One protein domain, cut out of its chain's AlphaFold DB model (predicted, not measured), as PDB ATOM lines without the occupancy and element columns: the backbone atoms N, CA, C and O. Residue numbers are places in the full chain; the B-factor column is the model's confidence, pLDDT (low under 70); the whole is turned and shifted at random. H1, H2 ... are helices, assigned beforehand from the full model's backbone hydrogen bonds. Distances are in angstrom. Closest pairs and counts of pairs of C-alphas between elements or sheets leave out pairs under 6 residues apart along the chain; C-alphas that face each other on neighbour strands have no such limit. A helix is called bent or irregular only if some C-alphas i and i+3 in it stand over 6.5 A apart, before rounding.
ATOM      1  N   ARG A  57     271.131 226.546 320.670       83.31
ATOM      2  CA  ARG A  57     270.696 225.139 320.703       83.31
ATOM      3  C   ARG A  57     270.301 224.680 322.109       83.31
ATOM      4  O   ARG A  57     269.394 223.861 322.245       83.31
ATOM      5  N   CYS A  58     270.970 225.173 323.149       81.62
ATOM      6  CA  CYS A  58     270.613 224.821 324.518       81.62
ATOM      7  C   CYS A  58     269.307 225.503 324.927       81.62
ATOM      8  O   CYS A  58     268.458 224.859 325.537       81.62
ATOM      9  N   VAL A  59     269.098 226.764 324.539       78.25
ATOM     10  CA  VAL A  59     267.804 227.447 324.706       78.25
ATOM     11  C   VAL A  59     266.685 226.686 323.995       78.25
ATOM     12  O   VAL A  59     265.618 226.503 324.574       78.25
ATOM     13  N   GLN A  60     266.928 226.158 322.795       79.38
ATOM     14  CA  GLN A  60     265.934 225.343 322.099       79.38
ATOM     15  C   GLN A  60     265.560 224.087 322.907       79.38
ATOM     16  O   GLN A  60     264.382 223.780 323.045       79.38
ATOM     17  N   ILE A  61     266.534 223.411 323.532       80.31
ATOM     18  CA  ILE A  61     266.272 222.279 324.443       80.31
ATOM     19  C   ILE A  61     265.388 222.702 325.622       80.31
ATOM     20  O   ILE A  61     264.482 221.955 325.995       80.31
ATOM     21  N   LEU A  62     265.641 223.879 326.199       80.56
ATOM     22  CA  LEU A  62     264.834 224.422 327.291       80.56
ATOM     23  C   LEU A  62     263.382 224.636 326.849       80.56
ATOM     24  O   LEU A  62     262.469 224.260 327.574       80.56
ATOM     25  N   VAL A  63     263.165 225.210 325.665       79.75
ATOM     26  CA  VAL A  63     261.823 225.468 325.121       79.75
ATOM     27  C   VAL A  63     261.102 224.163 324.769       79.75
ATOM     28  O   VAL A  63     259.947 223.992 325.151       79.75
ATOM     29  N   ASP A  64     261.783 223.231 324.104       81.44
ATOM     30  CA  ASP A  64     261.184 221.994 323.586       81.44
ATOM     31  C   ASP A  64     260.816 220.994 324.690       81.44
ATOM     32  O   ASP A  64     259.850 220.243 324.558       81.44
ATOM     33  N   ARG A  65     261.597 220.943 325.777       81.56
ATOM     34  CA  ARG A  65     261.392 219.976 326.873       81.56
ATOM     35  C   ARG A  65     260.478 220.481 327.980       81.56
ATOM     36  O   ARG A  65     260.152 219.725 328.892       81.56
ATOM     37  N   ARG A  66     260.097 221.752 327.933       81.69
ATOM     38  CA  ARG A  66     259.280 222.387 328.959       81.69
ATOM     39  C   ARG A  66     257.818 221.974 328.831       81.69
ATOM     40  O   ARG A  66     257.235 222.071 327.752       81.69
ATOM     41  N   ALA A  67     257.181 221.621 329.949       83.38
ATOM     42  CA  ALA A  67     255.736 221.418 329.954       83.38
ATOM     43  C   ALA A  67     254.983 222.744 329.682       83.38
ATOM     44  O   ALA A  67     255.401 223.795 330.169       83.38
ATOM     45  N   PRO A  68     253.858 222.744 328.941       81.75
ATOM     46  CA  PRO A  68     253.203 223.980 328.488       81.75
ATOM     47  C   PRO A  68     252.794 224.959 329.597       81.75
ATOM     48  O   PRO A  68     252.723 226.159 329.352       81.75
ATOM     49  N   TYR A  69     252.529 224.452 330.804       79.69
ATOM     50  CA  TYR A  69     252.129 225.244 331.971       79.69
ATOM     51  C   TYR A  69     253.311 225.837 332.753       79.69
ATOM     52  O   TYR A  69     253.107 226.643 333.655       79.69
ATOM     53  N   CYS A  70     254.549 225.461 332.429       80.06
ATOM     54  CA  CYS A  70     255.731 225.995 333.089       80.06
ATOM     55  C   CYS A  70     256.072 227.367 332.504       80.06
ATOM     56  O   CYS A  70     256.627 227.476 331.408       80.06
ATOM     57  N   ASN A  71     255.780 228.437 333.237       77.31
ATOM     58  CA  ASN A  71     256.235 229.766 332.859       77.31
ATOM     59  C   ASN A  71     257.715 229.939 333.250       77.31
ATOM     60  O   ASN A  71     258.048 230.169 334.413       77.31
ATOM     61  N   LEU A  72     258.622 229.803 332.270       68.75
ATOM     62  CA  LEU A  72     260.070 229.947 332.505       68.75
ATOM     63  C   LEU A  72     260.418 231.335 333.018       68.75
ATOM     64  O   LEU A  72     261.369 231.461 333.776       68.75
ATOM     65  N   THR A  73     259.686 232.360 332.590       67.25
ATOM     66  CA  THR A  73     259.985 233.750 332.923       67.25
ATOM     67  C   THR A  73     259.673 234.029 334.392       67.25
ATOM     68  O   THR A  73     260.490 234.601 335.115       67.25
ATOM     69  N   GLU A  74     258.552 233.501 334.882       68.06
ATOM     70  CA  GLU A  74     258.204 233.534 336.306       68.06
ATOM     71  C   GLU A  74     259.186 232.708 337.149       68.06
ATOM     72  O   GLU A  74     259.700 233.200 338.159       68.06
ATOM     73  N   LEU A  75     259.545 231.499 336.699       67.25
ATOM     74  CA  LEU A  75     260.505 230.646 337.405       67.25
ATOM     75  C   LEU A  75     261.924 231.252 337.427       67.25
ATOM     76  O   LEU A  75     262.626 231.172 338.436       67.25
ATOM     77  N   ALA A  76     262.317 231.933 336.347       60.25
ATOM     78  CA  ALA A  76     263.557 232.702 336.230       60.25
ATOM     79  C   ALA A  76     263.569 233.971 337.102       60.25
ATOM     80  O   ALA A  76     264.629 234.557 337.332       60.25
ATOM     81  N   GLY A  77     262.413 234.373 337.638       57.34
ATOM     82  CA  GLY A  77     262.302 235.452 338.606       57.34
ATOM     83  C   GLY A  77     261.964 236.813 338.013       57.34
ATOM     84  O   GLY A  77     262.351 237.819 338.604       57.34
ATOM     85  N   GLU A  78     261.216 236.879 336.911       55.88
ATOM     86  CA  GLU A  78     260.615 238.135 336.429       55.88
ATOM     87  C   GLU A  78     259.742 238.811 337.502       55.88
ATOM     88  O   GLU A  78     259.687 240.034 337.594       55.88
ATOM     89  N   MET A  79     259.189 238.028 338.431       51.00
ATOM     90  CA  MET A  79     258.470 238.516 339.613       51.00
ATOM     91  C   MET A  79     259.336 239.364 340.573       51.00
ATOM     92  O   MET A  79     258.799 240.079 341.414       51.00
ATOM     93  N   LEU A  80     260.669 239.375 340.422       51.38
ATOM     94  CA  LEU A  80     261.569 240.306 341.123       51.38
ATOM     95  C   LEU A  80     261.534 241.740 340.547       51.38
ATOM     96  O   LEU A  80     262.214 242.624 341.072       51.38
ATOM     97  N   GLN A  81     260.782 241.974 339.464       52.47
ATOM     98  CA  GLN A  81     260.614 243.281 338.815       52.47
ATOM     99  C   GLN A  81     259.335 244.016 339.252       52.47
ATOM    100  O   GLN A  81     259.086 245.132 338.794       52.47
ATOM    101  N   ILE A  82     258.531 243.427 340.149       54.78
ATOM    102  CA  ILE A  82     257.328 244.074 340.684       54.78
ATOM    103  C   ILE A  82     257.739 245.360 341.424       54.78
ATOM    104  O   ILE A  82     258.651 245.322 342.259       54.78
ATOM    105  N   PRO A  83     257.083 246.508 341.160       54.06
ATOM    106  CA  PRO A  83     257.328 247.723 341.916       54.06
ATOM    107  C   PRO A  83     257.103 247.468 343.410       54.06
ATOM    108  O   PRO A  83     256.000 247.168 343.856       54.06
ATOM    109  N   ILE A  84     258.176 247.646 344.176       54.16
ATOM    110  CA  ILE A  84     258.285 247.473 345.629       54.16
ATOM    111  C   ILE A  84     257.055 247.956 346.443       54.16
ATOM    112  O   ILE A  84     256.651 247.231 347.351       54.16
ATOM    113  N   PRO A  85     256.409 249.113 346.158       52.75
ATOM    114  CA  PRO A  85     255.244 249.558 346.934       52.75
ATOM    115  C   PRO A  85     253.972 248.697 346.790       52.75
ATOM    116  O   PRO A  85     253.006 248.961 347.499       52.75
ATOM    117  N   LEU A  86     253.948 247.687 345.911       58.38
ATOM    118  CA  LEU A  86     252.788 246.810 345.689       58.38
ATOM    119  C   LEU A  86     252.888 245.444 346.391       58.38
ATOM    120  O   LEU A  86     251.947 244.663 346.317       58.38
ATOM    121  N   LEU A  87     253.995 245.136 347.076       71.94
ATOM    122  CA  LEU A  87     254.186 243.831 347.718       71.94
ATOM    123  C   LEU A  87     253.462 243.765 349.077       71.94
ATOM    124  O   LEU A  87     253.994 244.204 350.099       71.94
ATOM    125  N   SER A  88     252.244 243.217 349.077       81.44
ATOM    126  CA  SER A  88     251.477 242.860 350.285       81.44
ATOM    127  C   SER A  88     251.615 241.374 350.635       81.44
ATOM    128  O   SER A  88     252.139 240.590 349.843       81.44
ATOM    129  N   ASP A  89     251.115 240.972 351.805       84.62
ATOM    130  CA  ASP A  89     251.123 239.564 352.221       84.62
ATOM    131  C   ASP A  89     250.304 238.678 351.263       84.62
ATOM    132  O   ASP A  89     250.810 237.647 350.825       84.62
ATOM    133  N   ASP A  90     249.151 239.159 350.781       85.31
ATOM    134  CA  ASP A  90     248.358 238.475 349.743       85.31
ATOM    135  C   ASP A  90     249.155 238.226 348.450       85.31
ATOM    136  O   ASP A  90     248.989 237.197 347.789       85.31
ATOM    137  N   HIS A  91     250.045 239.153 348.072       83.81
ATOM    138  CA  HIS A  91     250.913 238.951 346.913       83.81
ATOM    139  C   HIS A  91     251.928 237.839 347.175       83.81
ATOM    140  O   HIS A  91     252.190 237.043 346.277       83.81
ATOM    141  N   PHE A  92     252.492 237.747 348.382       86.06
ATOM    142  CA  PHE A  92     253.408 236.658 348.724       86.06
ATOM    143  C   PHE A  92     252.703 235.296 348.730       86.06
ATOM    144  O   PHE A  92     253.269 234.329 348.226       86.06
ATOM    145  N   ASP A  93     251.461 235.221 349.205       88.75
ATOM    146  CA  ASP A  93     250.672 233.983 349.191       88.75
ATOM    147  C   ASP A  93     250.311 233.546 347.766       88.75
ATOM    148  O   ASP A  93     250.420 232.365 347.406       88.75
ATOM    149  N   HIS A  94     249.959 234.507 346.909       87.12
ATOM    150  CA  HIS A  94     249.776 234.248 345.486       87.12
ATOM    151  C   HIS A  94     251.069 233.737 344.835       87.12
ATOM    152  O   HIS A  94     251.042 232.734 344.122       87.12
ATOM    153  N   LEU A  95     252.213 234.368 345.122       85.19
ATOM    154  CA  LEU A  95     253.514 233.934 344.612       85.19
ATOM    155  C   LEU A  95     253.870 232.522 345.081       85.19
ATOM    156  O   LEU A  95     254.330 231.721 344.273       85.19
ATOM    157  N   ASN A  96     253.616 232.181 346.344       89.44
ATOM    158  CA  ASN A  96     253.799 230.817 346.840       89.44
ATOM    159  C   ASN A  96     252.932 229.813 346.075       89.44
ATOM    160  O   ASN A  96     253.406 228.737 345.720       89.44
ATOM    161  N   THR A  97     251.685 230.174 345.767       90.12
ATOM    162  CA  THR A  97     250.791 229.330 344.960       90.12
ATOM    163  C   THR A  97     251.345 229.128 343.547       90.12
ATOM    164  O   THR A  97     251.375 228.003 343.047       90.12
ATOM    165  N   VAL A  98     251.857 230.188 342.915       87.12
ATOM    166  CA  VAL A  98     252.506 230.102 341.599       87.12
ATOM    167  C   VAL A  98     253.747 229.207 341.663       87.12
ATOM    168  O   VAL A  98     253.859 228.255 340.888       87.12
ATOM    169  N   TYR A  99     254.642 229.439 342.628       86.88
ATOM    170  CA  TYR A  99     255.829 228.607 342.818       86.88
ATOM    171  C   TYR A  99     255.470 227.152 343.132       86.88
ATOM    172  O   TYR A  99     256.161 226.275 342.637       86.88
ATOM    173  N   SER A 100     254.356 226.860 343.809       90.56
ATOM    174  CA  SER A 100     253.910 225.471 344.019       90.56
ATOM    175  C   SER A 100     253.579 224.715 342.731       90.56
ATOM    176  O   SER A 100     253.689 223.493 342.680       90.56
ATOM    177  N   THR A 101     253.213 225.440 341.671       89.25
ATOM    178  CA  THR A 101     252.955 224.863 340.346       89.25
ATOM    179  C   THR A 101     254.238 224.795 339.510       89.25
ATOM    180  O   THR A 101     254.513 223.789 338.852       89.25
ATOM    181  N   LEU A 102     255.041 225.866 339.531       86.19
ATOM    182  CA  LEU A 102     256.260 225.988 338.721       86.19
ATOM    183  C   LEU A 102     257.433 225.176 339.267       86.19
ATOM    184  O   LEU A 102     258.276 224.707 338.508       86.19
ATOM    185  N   CYS A 103     257.501 225.015 340.581       89.69
ATOM    186  CA  CYS A 103     258.411 224.101 341.233       89.69
ATOM    187  C   CYS A 103     257.770 222.717 341.182       89.69
ATOM    188  O   CYS A 103     257.166 222.239 342.134       89.69
ATOM    189  N   SER A 104     257.898 222.084 340.023       89.44
ATOM    190  CA  SER A 104     257.547 220.690 339.772       89.44
ATOM    191  C   SER A 104     258.668 220.034 338.962       89.44
ATOM    192  O   SER A 104     259.377 220.730 338.221       89.44
ATOM    193  N   PRO A 105     258.884 218.714 339.092       87.88
ATOM    194  CA  PRO A 105     259.917 218.015 338.330       87.88
ATOM    195  C   PRO A 105     259.835 218.279 336.817       87.88
ATOM    196  O   PRO A 105     260.857 218.483 336.165       87.88
ATOM    197  N   GLU A 106     258.626 218.354 336.265       85.62
ATOM    198  CA  GLU A 106     258.350 218.592 334.849       85.62
ATOM    199  C   GLU A 106     258.853 219.959 334.371       85.62
ATOM    200  O   GLU A 106     259.373 220.079 333.259       85.62
ATOM    201  N   CYS A 107     258.738 220.990 335.210       83.50
ATOM    202  CA  CYS A 107     259.259 222.316 334.897       83.50
ATOM    203  C   CYS A 107     260.780 222.397 335.042       83.50
ATOM    204  O   CYS A 107     261.431 223.150 334.316       83.50
ATOM    205  N   LEU A 108     261.359 221.614 335.953       85.50
ATOM    206  CA  LEU A 108     262.777 221.681 336.303       85.50
ATOM    207  C   LEU A 108     263.666 220.824 335.386       85.50
ATOM    208  O   LEU A 108     264.794 221.221 335.101       85.50
ATOM    209  N   VAL A 109     263.153 219.717 334.835       85.44
ATOM    210  CA  VAL A 109     263.879 218.849 333.879       85.44
ATOM    211  C   VAL A 109     264.381 219.616 332.652       85.44
ATOM    212  O   VAL A 109     265.468 219.345 332.139       85.44
ATOM    213  N   ALA A 110     263.612 220.595 332.169       80.62
ATOM    214  CA  ALA A 110     264.015 221.404 331.024       80.62
ATOM    215  C   ALA A 110     265.243 222.277 331.345       80.62
ATOM    216  O   ALA A 110     266.152 222.398 330.521       80.62
ATOM    217  N   PHE A 111     265.314 222.829 332.562       81.12
ATOM    218  CA  PHE A 111     266.476 223.582 333.037       81.12
ATOM    219  C   PHE A 111     267.684 222.688 333.289       81.12
ATOM    220  O   PHE A 111     268.808 223.084 332.992       81.12
ATOM    221  N   ASP A 112     267.462 221.480 333.795       84.38
ATOM    222  CA  ASP A 112     268.527 220.507 334.002       84.38
ATOM    223  C   ASP A 112     269.247 220.183 332.682       84.38
ATOM    224  O   ASP A 112     270.455 220.405 332.537       84.38
ATOM    225  N   ALA A 113     268.464 219.814 331.662       85.62
ATOM    226  CA  ALA A 113     268.955 219.549 330.312       85.62
ATOM    227  C   ALA A 113     269.619 220.779 329.670       85.62
ATOM    228  O   ALA A 113     270.611 220.651 328.946       85.62
ATOM    229  N   TYR A 114     269.094 221.976 329.941       83.50
ATOM    230  CA  TYR A 114     269.704 223.230 329.514       83.50
ATOM    231  C   TYR A 114     271.098 223.415 330.122       83.50
ATOM    232  O   TYR A 114     272.062 223.622 329.384       83.50
ATOM    233  N   PHE A 115     271.234 223.307 331.446       83.00
ATOM    234  CA  PHE A 115     272.515 223.498 332.129       83.00
ATOM    235  C   PHE A 115     273.549 222.431 331.756       83.00
ATOM    236  O   PHE A 115     274.741 222.741 331.733       83.00
ATOM    237  N   ASP A 116     273.114 221.214 331.426       87.56
ATOM    238  CA  ASP A 116     273.995 220.166 330.905       87.56
ATOM    239  C   ASP A 116     274.440 220.406 329.460       87.56
ATOM    240  O   ASP A 116     275.566 220.060 329.107       87.56
ATOM    241  N   CYS A 117     273.592 221.024 328.634       87.62
ATOM    242  CA  CYS A 117     273.954 221.425 327.275       87.62
ATOM    243  C   CYS A 117     274.965 222.578 327.263       87.62
ATOM    244  O   CYS A 117     275.847 222.629 326.401       87.62
ATOM    245  N   ARG A 118     274.856 223.518 328.210       83.25
ATOM    246  CA  ARG A 118     275.783 224.651 328.299       83.25
ATOM    247  C   ARG A 118     277.191 224.153 328.639       83.25
ATOM    248  O   ARG A 118     277.388 223.348 329.548       83.25
ATOM    249  N   ASN A 119     278.196 224.717 327.968       83.62
ATOM    250  CA  ASN A 119     279.607 224.452 328.253       83.62
ATOM    251  C   ASN A 119     280.073 225.173 329.537       83.62
ATOM    252  O   ASN A 119     280.890 226.090 329.501       83.62
ATOM    253  N   LEU A 120     279.471 224.820 330.675       82.06
ATOM    254  CA  LEU A 120     279.811 225.335 332.000       82.06
ATOM    255  C   LEU A 120     280.764 224.371 332.707       82.06
ATOM    256  O   LEU A 120     280.640 223.152 332.562       82.06
ATOM    257  N   SER A 121     281.645 224.920 333.546       86.50
ATOM    258  CA  SER A 121     282.397 224.125 334.520       86.50
ATOM    259  C   SER A 121     281.436 223.341 335.424       86.50
ATOM    260  O   SER A 121     280.300 223.763 335.663       86.50
ATOM    261  N   LEU A 122     281.892 222.204 335.956       88.62
ATOM    262  CA  LEU A 122     281.086 221.376 336.860       88.62
ATOM    263  C   LEU A 122     280.588 222.177 338.073       88.62
ATOM    264  O   LEU A 122     279.413 222.084 338.425       88.62
ATOM    265  N   THR A 123     281.452 223.005 338.665       87.56
ATOM    266  CA  THR A 123     281.115 223.853 339.817       87.56
ATOM    267  C   THR A 123     280.022 224.856 339.465       87.56
ATOM    268  O   THR A 123     278.990 224.898 340.130       87.56
ATOM    269  N   ARG A 124     280.175 225.581 338.350       83.81
ATOM    270  CA  ARG A 124     279.193 226.576 337.906       83.81
ATOM    271  C   ARG A 124     277.858 225.944 337.537       83.81
ATOM    272  O   ARG A 124     276.805 226.501 337.833       83.81
ATOM    273  N   ARG A 125     277.887 224.772 336.900       86.81
ATOM    274  CA  ARG A 125     276.677 224.009 336.589       86.81
ATOM    275  C   ARG A 125     275.945 223.602 337.865       86.81
ATOM    276  O   ARG A 125     274.745 223.831 337.973       86.81
ATOM    277  N   LYS A 126     276.671 223.047 338.840       89.38
ATOM    278  CA  LYS A 126     276.122 222.654 340.143       89.38
ATOM    279  C   LYS A 126     275.542 223.852 340.891       89.38
ATOM    280  O   LYS A 126     274.450 223.732 341.435       89.38
ATOM    281  N   TYR A 127     276.228 224.994 340.871       87.56
ATOM    282  CA  TYR A 127     275.728 226.241 341.444       87.56
ATOM    283  C   TYR A 127     274.367 226.621 340.849       87.56
ATOM    284  O   TYR A 127     273.411 226.801 341.594       87.56
ATOM    285  N   TRP A 128     274.234 226.662 339.518       85.12
ATOM    286  CA  TRP A 128     272.967 227.042 338.885       85.12
ATOM    287  C   TRP A 128     271.840 226.031 339.100       85.12
ATOM    288  O   TRP A 128     270.702 226.437 339.343       85.12
ATOM    289  N   LYS A 129     272.148 224.727 339.068       87.69
ATOM    290  CA  LYS A 129     271.174 223.687 339.418       87.69
ATOM    291  C   LYS A 129     270.708 223.858 340.871       87.69
ATOM    292  O   LYS A 129     269.508 223.904 341.116       87.69
ATOM    293  N   ASN A 130     271.622 224.064 341.824       89.56
ATOM    294  CA  ASN A 130     271.274 224.315 343.228       89.56
ATOM    295  C   ASN A 130     270.466 225.603 343.414       89.56
ATOM    296  O   ASN A 130     269.470 225.600 344.135       89.56
ATOM    297  N   TYR A 131     270.860 226.687 342.749       87.25
ATOM    298  CA  TYR A 131     270.143 227.957 342.776       87.25
ATOM    299  C   TYR A 131     268.680 227.777 342.363       87.25
ATOM    300  O   TYR A 131     267.780 228.290 343.019       87.25
ATOM    301  N   LEU A 132     268.421 227.012 341.301       87.00
ATOM    302  CA  LEU A 132     267.059 226.750 340.856       87.00
ATOM    303  C   LEU A 132     266.326 225.786 341.802       87.00
ATOM    304  O   LEU A 132     265.279 226.126 342.347       87.00
ATOM    305  N   LEU A 133     266.891 224.600 342.037       90.06
ATOM    306  CA  LEU A 133     266.231 223.521 342.777       90.06
ATOM    307  C   LEU A 133     265.989 223.869 344.247       90.06
ATOM    308  O   LEU A 133     264.962 223.493 344.803       90.06
ATOM    309  N   LYS A 134     266.933 224.574 344.871       91.38
ATOM    310  CA  LYS A 134     266.911 224.884 346.305       91.38
ATOM    311  C   LYS A 134     266.729 226.371 346.577       91.38
ATOM    312  O   LYS A 134     266.018 226.730 347.501       91.38
ATOM    313  N   GLY A 135     267.326 227.241 345.768       88.50
ATOM    314  CA  GLY A 135     267.190 228.691 345.944       88.50
ATOM    315  C   GLY A 135     265.844 229.231 345.476       88.50
ATOM    316  O   GLY A 135     265.292 230.114 346.113       88.50
ATOM    317  N   ARG A 136     265.267 228.699 344.393       86.75
ATOM    318  CA  ARG A 136     263.910 229.075 343.959       86.75
ATOM    319  C   ARG A 136     262.865 228.132 344.527       86.75
ATOM    320  O   ARG A 136     261.890 228.596 345.109       86.75
ATOM    321  N   CYS A 137     263.111 226.836 344.371       91.56
ATOM    322  CA  CYS A 137     262.141 225.788 344.663       91.56
ATOM    323  C   CYS A 137     262.325 225.080 346.006       91.56
ATOM    324  O   CYS A 137     261.546 224.183 346.316       91.56
ATOM    325  N   GLY A 138     263.320 225.474 346.805       93.06
ATOM    326  CA  GLY A 138     263.381 225.064 348.204       93.06
ATOM    327  C   GLY A 138     262.284 225.744 349.015       93.06
ATOM    328  O   GLY A 138     261.794 226.809 348.629       93.06
ATOM    329  N   GLN A 139     261.909 225.122 350.129       94.38
ATOM    330  CA  GLN A 139     260.909 225.650 351.049       94.38
ATOM    331  C   GLN A 139     261.466 225.730 352.469       94.38
ATOM    332  O   GLN A 139     262.127 224.799 352.934       94.38
ATOM    333  N   GLU A 140     261.176 226.836 353.149       93.00
ATOM    334  CA  GLU A 140     261.380 226.956 354.593       93.00
ATOM    335  C   GLU A 140     260.396 226.051 355.355       93.00
ATOM    336  O   GLU A 140     259.407 225.559 354.809       93.00
ATOM    337  N   GLU A 141     260.635 225.854 356.652       87.81
ATOM    338  CA  GLU A 141     259.781 225.015 357.511       87.81
ATOM    339  C   GLU A 141     258.322 225.496 357.570       87.81
ATOM    340  O   GLU A 141     257.408 224.710 357.816       87.81
ATOM    341  N   ASN A 142     258.091 226.786 357.326       87.56
ATOM    342  CA  ASN A 142     256.761 227.386 357.279       87.56
ATOM    343  C   ASN A 142     256.032 227.178 355.932       87.56
ATOM    344  O   ASN A 142     254.893 227.619 355.794       87.56
ATOM    345  N   GLY A 143     256.672 226.525 354.957       89.62
ATOM    346  CA  GLY A 143     256.121 226.223 353.637       89.62
ATOM    347  C   GLY A 143     256.353 227.295 352.567       89.62
ATOM    348  O   GLY A 143     256.027 227.050 351.404       89.62
ATOM    349  N   ASP A 144     256.929 228.450 352.913       92.31
ATOM    350  CA  ASP A 144     257.240 229.485 351.926       92.31
ATOM    351  C   ASP A 144     258.368 229.035 350.996       92.31
ATOM    352  O   ASP A 144     259.412 228.552 351.444       92.31
ATOM    353  N   TYR A 145     258.197 229.269 349.696       92.69
ATOM    354  CA  TYR A 145     259.265 229.055 348.727       92.69
ATOM    355  C   TYR A 145     260.380 230.080 348.910       92.69
ATOM    356  O   TYR A 145     260.135 231.268 349.123       92.69
ATOM    357  N   CYS A 146     261.625 229.650 348.736       92.00
ATOM    358  CA  CYS A 146     262.805 230.481 348.949       92.00
ATOM    359  C   CYS A 146     262.827 231.771 348.110       92.00
ATOM    360  O   CYS A 146     263.273 232.819 348.586       92.00
ATOM    361  N   ALA A 147     262.259 231.745 346.900       86.19
ATOM    362  CA  ALA A 147     262.069 232.952 346.097       86.19
ATOM    363  C   ALA A 147     261.123 233.976 346.756       86.19
ATOM    364  O   ALA A 147     261.356 235.185 346.663       86.19
ATOM    365  N   VAL A 148     260.078 233.500 347.436       88.25
ATOM    366  CA  VAL A 148     259.120 234.325 348.183       88.25
ATOM    367  C   VAL A 148     259.747 234.828 349.479       88.25
ATOM    368  O   VAL A 148     259.618 236.013 349.783       88.25
ATOM    369  N   VAL A 149     260.506 233.983 350.186       91.00
ATOM    370  CA  VAL A 149     261.293 234.382 351.366       91.00
ATOM    371  C   VAL A 149     262.234 235.537 351.016       91.00
ATOM    372  O   VAL A 149     262.242 236.546 351.719       91.00
ATOM    373  N   LEU A 150     262.953 235.462 349.887       86.81
ATOM    374  CA  LEU A 150     263.828 236.546 349.424       86.81
ATOM    375  C   LEU A 150     263.066 237.861 349.243       86.81
ATOM    376  O   LEU A 150     263.478 238.907 349.752       86.81
ATOM    377  N   LEU A 151     261.953 237.813 348.515       83.62
ATOM    378  CA  LEU A 151     261.135 238.990 348.245       83.62
ATOM    379  C   LEU A 151     260.568 239.591 349.528       83.62
ATOM    380  O   LEU A 151     260.642 240.804 349.718       83.62
ATOM    381  N   ARG A 152     260.054 238.753 350.429       86.75
ATOM    382  CA  ARG A 152     259.481 239.182 351.703       86.75
ATOM    383  C   ARG A 152     260.544 239.798 352.615       86.75
ATOM    384  O   ARG A 152     260.329 240.893 353.138       86.75
ATOM    385  N   SER A 153     261.711 239.166 352.734       86.56
ATOM    386  CA  SER A 153     262.838 239.626 353.562       86.56
ATOM    387  C   SER A 153     263.456 240.942 353.084       86.56
ATOM    388  O   SER A 153     264.026 241.692 353.882       86.56
ATOM    389  N   TYR A 154     263.324 241.253 351.792       80.56
ATOM    390  CA  TYR A 154     263.893 242.454 351.178       80.56
ATOM    391  C   TYR A 154     262.846 243.391 350.562       80.56
ATOM    392  O   TYR A 154     263.207 244.305 349.815       80.56
ATOM    393  N   LYS A 155     261.568 243.258 350.942       78.81
ATOM    394  CA  LYS A 155     260.438 244.026 350.382       78.81
ATOM    395  C   LYS A 155     260.540 245.544 350.509       78.81
ATOM    396  O   LYS A 155     259.769 246.251 349.887       78.81
ATOM    397  N   HIS A 156     261.449 246.072 351.325       78.75
ATOM    398  CA  HIS A 156     261.696 247.515 351.442       78.75
ATOM    399  C   HIS A 156     263.139 247.902 351.107       78.75
ATOM    400  O   HIS A 156     263.496 249.073 351.183       78.75
ATOM    401  N   ASN A 157     263.985 246.930 350.759       75.50
ATOM    402  CA  ASN A 157     265.400 247.169 350.513       75.50
ATOM    403  C   ASN A 157     266.030 246.108 349.596       75.50
ATOM    404  O   ASN A 157     267.083 245.545 349.893       75.50
ATOM    405  N   ILE A 158     265.397 245.829 348.455       72.50
ATOM    406  CA  ILE A 158     265.964 244.905 347.460       72.50
ATOM    407  C   ILE A 158     267.295 245.418 346.891       72.50
ATOM    408  O   ILE A 158     268.116 244.636 346.414       72.50
ATOM    409  N   ALA A 159     267.531 246.732 346.972       72.94
ATOM    410  CA  ALA A 159     268.800 247.354 346.628       72.94
ATOM    411  C   ALA A 159     269.949 246.843 347.511       72.94
ATOM    412  O   ALA A 159     271.005 246.547 346.968       72.94
ATOM    413  N   ALA A 160     269.740 246.651 348.819       73.38
ATOM    414  CA  ALA A 160     270.766 246.098 349.706       73.38
ATOM    415  C   ALA A 160     271.161 244.664 349.328       73.38
ATOM    416  O   ALA A 160     272.345 244.346 349.306       73.38
ATOM    417  N   TYR A 161     270.197 243.813 348.962       74.50
ATOM    418  CA  TYR A 161     270.508 242.480 348.434       74.50
ATOM    419  C   TYR A 161     271.335 242.561 347.140       74.50
ATOM    420  O   TYR A 161     272.349 241.880 347.000       74.50
ATOM    421  N   LYS A 162     270.947 243.440 346.206       71.94
ATOM    422  CA  LYS A 162     271.706 243.654 344.964       71.94
ATOM    423  C   LYS A 162     273.122 244.154 345.247       71.94
ATOM    424  O   LYS A 162     274.066 243.688 344.622       71.94
ATOM    425  N   GLN A 163     273.272 245.087 346.180       73.75
ATOM    426  CA  GLN A 163     274.563 245.642 346.574       73.75
ATOM    427  C   GLN A 163     275.467 244.567 347.190       73.75
ATOM    428  O   GLN A 163     276.643 244.494 346.831       73.75
ATOM    429  N   LEU A 164     274.901 243.693 348.032       75.44
ATOM    430  CA  LEU A 164     275.617 242.574 348.639       75.44
ATOM    431  C   LEU A 164     276.282 241.691 347.578       75.44
ATOM    432  O   LEU A 164     277.487 241.462 347.646       75.44
ATOM    433  N   LEU A 165     275.509 241.249 346.580       70.25
ATOM    434  CA  LEU A 165     275.996 240.345 345.535       70.25
ATOM    435  C   LEU A 165     276.875 241.022 344.476       70.25
ATOM    436  O   LEU A 165     277.727 240.362 343.890       70.25
ATOM    437  N   ASN A 166     276.656 242.311 344.198       67.56
ATOM    438  CA  ASN A 166     277.286 242.974 343.051       67.56
ATOM    439  C   ASN A 166     278.526 243.796 343.399       67.56
ATOM    440  O   ASN A 166     279.329 244.078 342.510       67.56
ATOM    441  N   SER A 167     278.637 244.277 344.636       72.62
ATOM    442  CA  SER A 167     279.655 245.273 344.984       72.62
ATOM    443  C   SER A 167     280.270 245.099 346.361       72.62
ATOM    444  O   SER A 167     281.423 245.481 346.534       72.62
ATOM    445  N   THR A 168     279.534 244.561 347.333       81.31
ATOM    446  CA  THR A 168     280.053 244.425 348.698       81.31
ATOM    447  C   THR A 168     280.885 243.156 348.845       81.31
ATOM    448  O   THR A 168     281.970 243.208 349.419       81.31
ATOM    449  N   CYS A 169     280.407 242.030 348.313       83.56
ATOM    450  CA  CYS A 169     281.111 240.757 348.394       83.56
ATOM    451  C   CYS A 169     281.765 240.360 347.068       83.56
ATOM    452  O   CYS A 169     281.131 240.478 346.015       83.56
ATOM    453  N   PRO A 170     282.995 239.818 347.095       85.75
ATOM    454  CA  PRO A 170     283.579 239.171 345.930       85.75
ATOM    455  C   PRO A 170     282.708 237.982 345.491       85.75
ATOM    456  O   PRO A 170     282.401 237.102 346.294       85.75
ATOM    457  N   PHE A 171     282.311 237.938 344.219       82.62
ATOM    458  CA  PHE A 171     281.533 236.838 343.643       82.62
ATOM    459  C   PHE A 171     282.271 236.260 342.434       82.62
ATOM    460  O   PHE A 171     282.604 236.980 341.492       82.62
ATOM    461  N   SER A 172     282.502 234.949 342.434       80.69
ATOM    462  CA  SER A 172     283.125 234.255 341.309       80.69
ATOM    463  C   SER A 172     282.068 233.788 340.322       80.69
ATOM    464  O   SER A 172     281.232 232.933 340.616       80.69
ATOM    465  N   THR A 173     282.124 234.317 339.104       70.25
ATOM    466  CA  THR A 173     281.248 233.876 338.014       70.25
ATOM    467  C   THR A 173     281.679 232.534 337.423       70.25
ATOM    468  O   THR A 173     280.833 231.825 336.874       70.25
ATOM    469  N   SER A 174     282.962 232.173 337.527       72.50
ATOM    470  CA  SER A 174     283.529 230.917 337.018       72.50
ATOM    471  C   SER A 174     283.274 229.736 337.954       72.50
ATOM    472  O   SER A 174     283.042 228.622 337.478       72.50
ATOM    473  N   GLU A 175     283.268 229.983 339.263       72.62
ATOM    474  CA  GLU A 175     282.992 228.971 340.287       72.62
ATOM    475  C   GLU A 175     281.521 228.956 340.705       72.62
ATOM    476  O   GLU A 175     280.983 227.893 340.996       72.62
ATOM    477  N   GLY A 176     280.842 230.103 340.637       75.50
ATOM    478  CA  GLY A 176     279.468 230.261 341.095       75.50
ATOM    479  C   GLY A 176     279.415 230.413 342.612       75.50
ATOM    480  O   GLY A 176     279.463 229.426 343.344       75.50
ATOM    481  N   GLY A 177     279.297 231.655 343.076       83.44
ATOM    482  CA  GLY A 177     279.128 231.968 344.491       83.44
ATOM    483  C   GLY A 177     280.116 232.995 345.027       83.44
ATOM    484  O   GLY A 177     280.997 233.493 344.322       83.44
ATOM    485  N   ILE A 178     279.948 233.296 346.307       86.81
ATOM    486  CA  ILE A 178     280.741 234.233 347.091       86.81
ATOM    487  C   ILE A 178     282.144 233.677 347.315       86.81
ATOM    488  O   ILE A 178     282.327 232.492 347.585       86.81
ATOM    489  N   GLN A 179     283.131 234.557 347.226       88.50
ATOM    490  CA  GLN A 179     284.518 234.278 347.555       88.50
ATOM    491  C   GLN A 179     284.854 235.006 348.849       88.50
ATOM    492  O   GLN A 179     284.742 236.225 348.946       88.50
ATOM    493  N   CYS A 180     285.229 234.232 349.861       90.31
ATOM    494  CA  CYS A 180     285.503 234.754 351.195       90.31
ATOM    495  C   CYS A 180     286.950 235.235 351.345       90.31
ATOM    496  O   CYS A 180     287.262 235.978 352.276       90.31
ATOM    497  N   GLN A 181     287.837 234.799 350.444       87.12
ATOM    498  CA  GLN A 181     289.205 235.289 350.389       87.12
ATOM    499  C   GLN A 181     289.176 236.788 350.075       87.12
ATOM    500  O   GLN A 181     288.524 237.212 349.123       87.12
ATOM    501  N   ASP A 182     289.840 237.577 350.917       83.88
ATOM    502  CA  ASP A 182     289.922 239.040 350.814       83.88
ATOM    503  C   ASP A 182     288.569 239.778 350.908       83.88
ATOM    504  O   ASP A 182     288.473 240.965 350.587       83.88
ATOM    505  N   ALA A 183     287.514 239.104 351.382       89.00
ATOM    506  CA  ALA A 183     286.229 239.740 351.634       89.00
ATOM    507  C   ALA A 183     286.335 240.758 352.784       89.00
ATOM    508  O   ALA A 183     286.999 240.532 353.798       89.00
ATOM    509  N   SER A 184     285.672 241.902 352.617       92.38
ATOM    510  CA  SER A 184     285.662 242.973 353.614       92.38
ATOM    511  C   SER A 184     284.785 242.626 354.821       92.38
ATOM    512  O   SER A 184     283.884 241.789 354.747       92.38
ATOM    513  N   GLU A 185     284.979 243.335 355.933       92.19
ATOM    514  CA  GLU A 185     284.078 243.250 357.091       92.19
ATOM    515  C   GLU A 185     282.629 243.614 356.719       92.19
ATOM    516  O   GLU A 185     281.682 242.992 357.196       92.19
ATOM    517  N   GLU A 186     282.440 244.568 355.800       91.81
ATOM    518  CA  GLU A 186     281.121 244.920 355.263       91.81
ATOM    519  C   GLU A 186     280.467 243.732 354.543       91.81
ATOM    520  O   GLU A 186     279.275 243.479 354.731       91.81
ATOM    521  N   CYS A 187     281.245 242.962 353.771       91.81
ATOM    522  CA  CYS A 187     280.765 241.730 353.157       91.81
ATOM    523  C   CYS A 187     280.332 240.723 354.216       91.81
ATOM    524  O   CYS A 187     279.204 240.240 354.158       91.81
ATOM    525  N   PHE A 188     281.167 240.449 355.220       93.44
ATOM    526  CA  PHE A 188     280.815 239.497 356.274       93.44
ATOM    527  C   PHE A 188     279.554 239.912 357.047       93.44
ATOM    528  O   PHE A 188     278.649 239.097 357.227       93.44
ATOM    529  N   ASN A 189     279.418 241.191 357.403       92.75
ATOM    530  CA  ASN A 189     278.210 241.714 358.050       92.75
ATOM    531  C   ASN A 189     276.964 241.560 357.160       92.75
ATOM    532  O   ASN A 189     275.884 241.180 357.628       92.75
ATOM    533  N   GLY A 190     277.117 241.815 355.859       91.44
ATOM    534  CA  GLY A 190     276.067 241.622 354.867       91.44
ATOM    535  C   GLY A 190     275.662 240.156 354.694       91.44
ATOM    536  O   GLY A 190     274.466 239.856 354.673       91.44
ATOM    537  N   LEU A 191     276.630 239.236 354.638       93.06
ATOM    538  CA  LEU A 191     276.398 237.791 354.545       93.06
ATOM    539  C   LEU A 191     275.729 237.238 355.803       93.06
ATOM    540  O   LEU A 191     274.820 236.421 355.671       93.06
ATOM    541  N   SER A 192     276.125 237.693 356.998       94.38
ATOM    542  CA  SER A 192     275.470 237.298 358.254       94.38
ATOM    543  C   SER A 192     274.008 237.728 358.244       94.38
ATOM    544  O   SER A 192     273.111 236.905 358.405       94.38
ATOM    545  N   THR A 193     273.754 239.002 357.919       93.12
ATOM    546  CA  THR A 193     272.391 239.546 357.842       93.12
ATOM    547  C   THR A 193     271.545 238.807 356.804       93.12
ATOM    548  O   THR A 193     270.372 238.519 357.042       93.12
ATOM    549  N   PHE A 194     272.117 238.506 355.636       91.75
ATOM    550  CA  PHE A 194     271.426 237.759 354.589       91.75
ATOM    551  C   PHE A 194     271.113 236.330 355.035       91.75
ATOM    552  O   PHE A 194     269.975 235.890 354.897       91.75
ATOM    553  N   SER A 195     272.090 235.630 355.610       93.69
ATOM    554  CA  SER A 195     271.938 234.236 356.040       93.69
ATOM    555  C   SER A 195     270.900 234.091 357.151       93.69
ATOM    556  O   SER A 195     270.066 233.192 357.098       93.69
ATOM    557  N   GLU A 196     270.874 235.020 358.108       94.19
ATOM    558  CA  GLU A 196     269.866 235.053 359.174       94.19
ATOM    559  C   GLU A 196     268.446 235.256 358.633       94.19
ATOM    560  O   GLU A 196     267.514 234.584 359.072       94.19
ATOM    561  N   ARG A 197     268.274 236.160 357.660       92.38
ATOM    562  CA  ARG A 197     266.962 236.462 357.061       92.38
ATOM    563  C   ARG A 197     266.458 235.379 356.122       92.38
ATOM    564  O   ARG A 197     265.251 235.236 355.959       92.38
ATOM    565  N   MET A 198     267.377 234.699 355.449       92.00
ATOM    566  CA  MET A 198     267.055 233.709 354.429       92.00
ATOM    567  C   MET A 198     267.005 232.286 354.974       92.00
ATOM    568  O   MET A 198     266.504 231.423 354.274       92.00
ATOM    569  N   GLY A 199     267.514 232.014 356.178       94.62
ATOM    570  CA  GLY A 199     267.426 230.680 356.769       94.62
ATOM    571  C   GLY A 199     268.118 229.606 355.919       94.62
ATOM    572  O   GLY A 199     269.263 229.781 355.496       94.62
ATOM    573  N   CYS A 200     267.435 228.482 355.686       95.19
ATOM    574  CA  CYS A 200     267.926 227.411 354.816       95.19
ATOM    575  C   CYS A 200     267.931 227.819 353.334       95.19
ATOM    576  O   CYS A 200     268.586 227.174 352.513       95.19
ATOM    577  N   CYS A 201     267.259 228.908 352.961       94.31
ATOM    578  CA  CYS A 201     267.291 229.419 351.596       94.31
ATOM    579  C   CYS A 201     268.583 230.165 351.259       94.31
ATOM    580  O   CYS A 201     268.767 230.521 350.103       94.31
ATOM    581  N   ALA A 202     269.472 230.441 352.218       94.00
ATOM    582  CA  ALA A 202     270.607 231.339 352.010       94.00
ATOM    583  C   ALA A 202     271.674 230.790 351.044       94.00
ATOM    584  O   ALA A 202     272.023 231.449 350.062       94.00
ATOM    585  N   GLU A 203     272.196 229.588 351.311       94.38
ATOM    586  CA  GLU A 203     273.335 229.026 350.568       94.38
ATOM    587  C   GLU A 203     273.109 228.960 349.057       94.38
ATOM    588  O   GLU A 203     274.011 229.379 348.338       94.38
ATOM    589  N   PRO A 204     271.947 228.540 348.527       91.69
ATOM    590  CA  PRO A 204     271.765 228.460 347.081       91.69
ATOM    591  C   PRO A 204     271.945 229.791 346.334       91.69
ATOM    592  O   PRO A 204     272.272 229.774 345.149       91.69
ATOM    593  N   TYR A 205     271.744 230.937 346.999       86.62
ATOM    594  CA  TYR A 205     272.000 232.269 346.431       86.62
ATOM    595  C   TYR A 205     273.455 232.717 346.582       86.62
ATOM    596  O   TYR A 205     273.948 233.488 345.761       86.62
ATOM    597  N   LEU A 206     274.129 232.267 347.641       89.06
ATOM    598  CA  LEU A 206     275.506 232.644 347.958       89.06
ATOM    599  C   LEU A 206     276.531 231.668 347.368       89.06
ATOM    600  O   LEU A 206     277.692 232.021 347.211       89.06
ATOM    601  N   GLY A 207     276.114 230.457 347.012       89.50
ATOM    602  CA  GLY A 207     276.965 229.344 346.612       89.50
ATOM    603  C   GLY A 207     277.685 228.679 347.786       89.50
ATOM    604  O   GLY A 207     277.923 229.283 348.831       89.50
ATOM    605  N   ALA A 208     278.088 227.424 347.581       90.50
ATOM    606  CA  ALA A 208     278.665 226.570 348.621       90.50
ATOM    607  C   ALA A 208     279.944 227.131 349.268       90.50
ATOM    608  O   ALA A 208     280.263 226.789 350.405       90.50
ATOM    609  N   ASN A 209     280.668 228.016 348.581       90.75
ATOM    610  CA  ASN A 209     281.869 228.644 349.127       90.75
ATOM    611  C   ASN A 209     281.574 229.538 350.342       90.75
ATOM    612  O   ASN A 209     282.486 229.787 351.127       90.75
ATOM    613  N   VAL A 210     280.318 229.946 350.571       90.94
ATOM    614  CA  VAL A 210     279.932 230.709 351.767       90.94
ATOM    615  C   VAL A 210     280.264 229.977 353.073       90.94
ATOM    616  O   VAL A 210     280.591 230.624 354.062       90.94
ATOM    617  N   TYR A 211     280.282 228.638 353.084       92.44
ATOM    618  CA  TYR A 211     280.688 227.865 354.267       92.44
ATOM    619  C   TYR A 211     282.163 228.052 354.639       92.44
ATOM    620  O   TYR A 211     282.571 227.696 355.742       92.44
ATOM    621  N   THR A 212     282.977 228.591 353.729       92.31
ATOM    622  CA  THR A 212     284.386 228.908 353.988       92.31
ATOM    623  C   THR A 212     284.574 230.322 354.547       92.31
ATOM    624  O   THR A 212     285.684 230.672 354.945       92.31
ATOM    625  N   CYS A 213     283.508 231.131 354.613       92.38
ATOM    626  CA  CYS A 213     283.566 232.492 355.132       92.38
ATOM    627  C   CYS A 213     283.728 232.480 356.659       92.38
ATOM    628  O   CYS A 213     282.857 231.960 357.362       92.38
TER     629      CYS A 213
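Overview. This is residues 57 to 213 of the 254 residues of an uncharacterized protein of Amphimedon queenslandica (UniProt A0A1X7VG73). Two helical lobes meet at H6 and H7 in the middle: on one side H1, H5 and H6 lie side by side in a row, with H4 beside H7; on the other, H8, H10 and the loop 169 to 184 gather round H9, which folds back at a kink of 133 degrees near residue 200. You have 157 residues here with ten named helices, H1 to H10 in order, and no named strand: the class is all helix. The whole is compact, with a radius of gyration of the C-alphas of 15.8 A, and spans 46 by 40 by 27 A.

Arrangement. Start at H1, residues 57 to 65; it touches H5, residues 105 to 117, opposite ways at a shallow tilt of 16 degrees, closest at C-alphas Leu 62 and Ala 110, 4.9 A. H5 and H6, residues 122 to 136, form a hairpin at 20 degrees, closest at C-alphas Phe 115 and Arg 125, 6.1 A. H2, residues 72 to 75, is close to but not clearly touching H4, residues 89 to 102: C-alphas Leu 75 and Leu 102 are closest, 6.4 A. H3, residues 78 to 81, is likewise close but not clearly touching at H7, residues 146 to 153, where C-alphas Leu 80 and Leu 151 are closest, 7.3 A. With residues 92 to 96 alone H4 touches H7, opposite ways at a shallow tilt of 13 degrees, closest at C-alphas Phe 92 and Val 148, 6.2 A. With residues 134 to 136 alone H6 touches H7 at a steep tilt of 64 degrees, closest at C-alphas Arg 136 and Ala 147, 4.8 A. Look next at H9, residues 185 to 206: its residues 201 to 205 alone touch H6, closest at C-alphas Tyr 131 and Pro 204, 4.6 A. Its residues 186 to 194 alone touch H8, residues 158 to 168, closest at C-alphas Thr 168 and Cys 187, 5.3 A. H10, residues 208 to 212, is close to but not clearly touching H9, at C-alphas Glu 203 and Val 210, 6.9 A. Each O i to N i+4 pair is within hydrogen-bond range in H1, H4, H6 and H7, against 7 of 9 in H5, 6 of 7 in H8, 12 of 18 in H9 and 0 of 1 in H10, which has 2 of 2 O i to N i+3 pairs; H2 and H3 are too short for an i+4 pair.

Along the chain. Find C-alpha 57 at (270.696, 225.139, 320.703), where H1 begins. H4 is 19.8 A long, H5 18.2 A and H6, from (281.086, 221.376, 336.860), 20.1 A. H9 is irregular, with C-alphas 197 and 200 9.4 A apart, and H8 only just, with C-alphas 165 and 168 6.6 A apart. H10 ends at C-alpha 212, (284.386, 228.908, 353.988).

Size, cuts and confidence. The C-alphas of Pro 68 and Glu 185 are the farthest apart, 46.3 A. The printed part has no cut; the link from H8 to H9 is long, with 16 residues. Confidence is under 70 at residues 72 to 86 and residue 166.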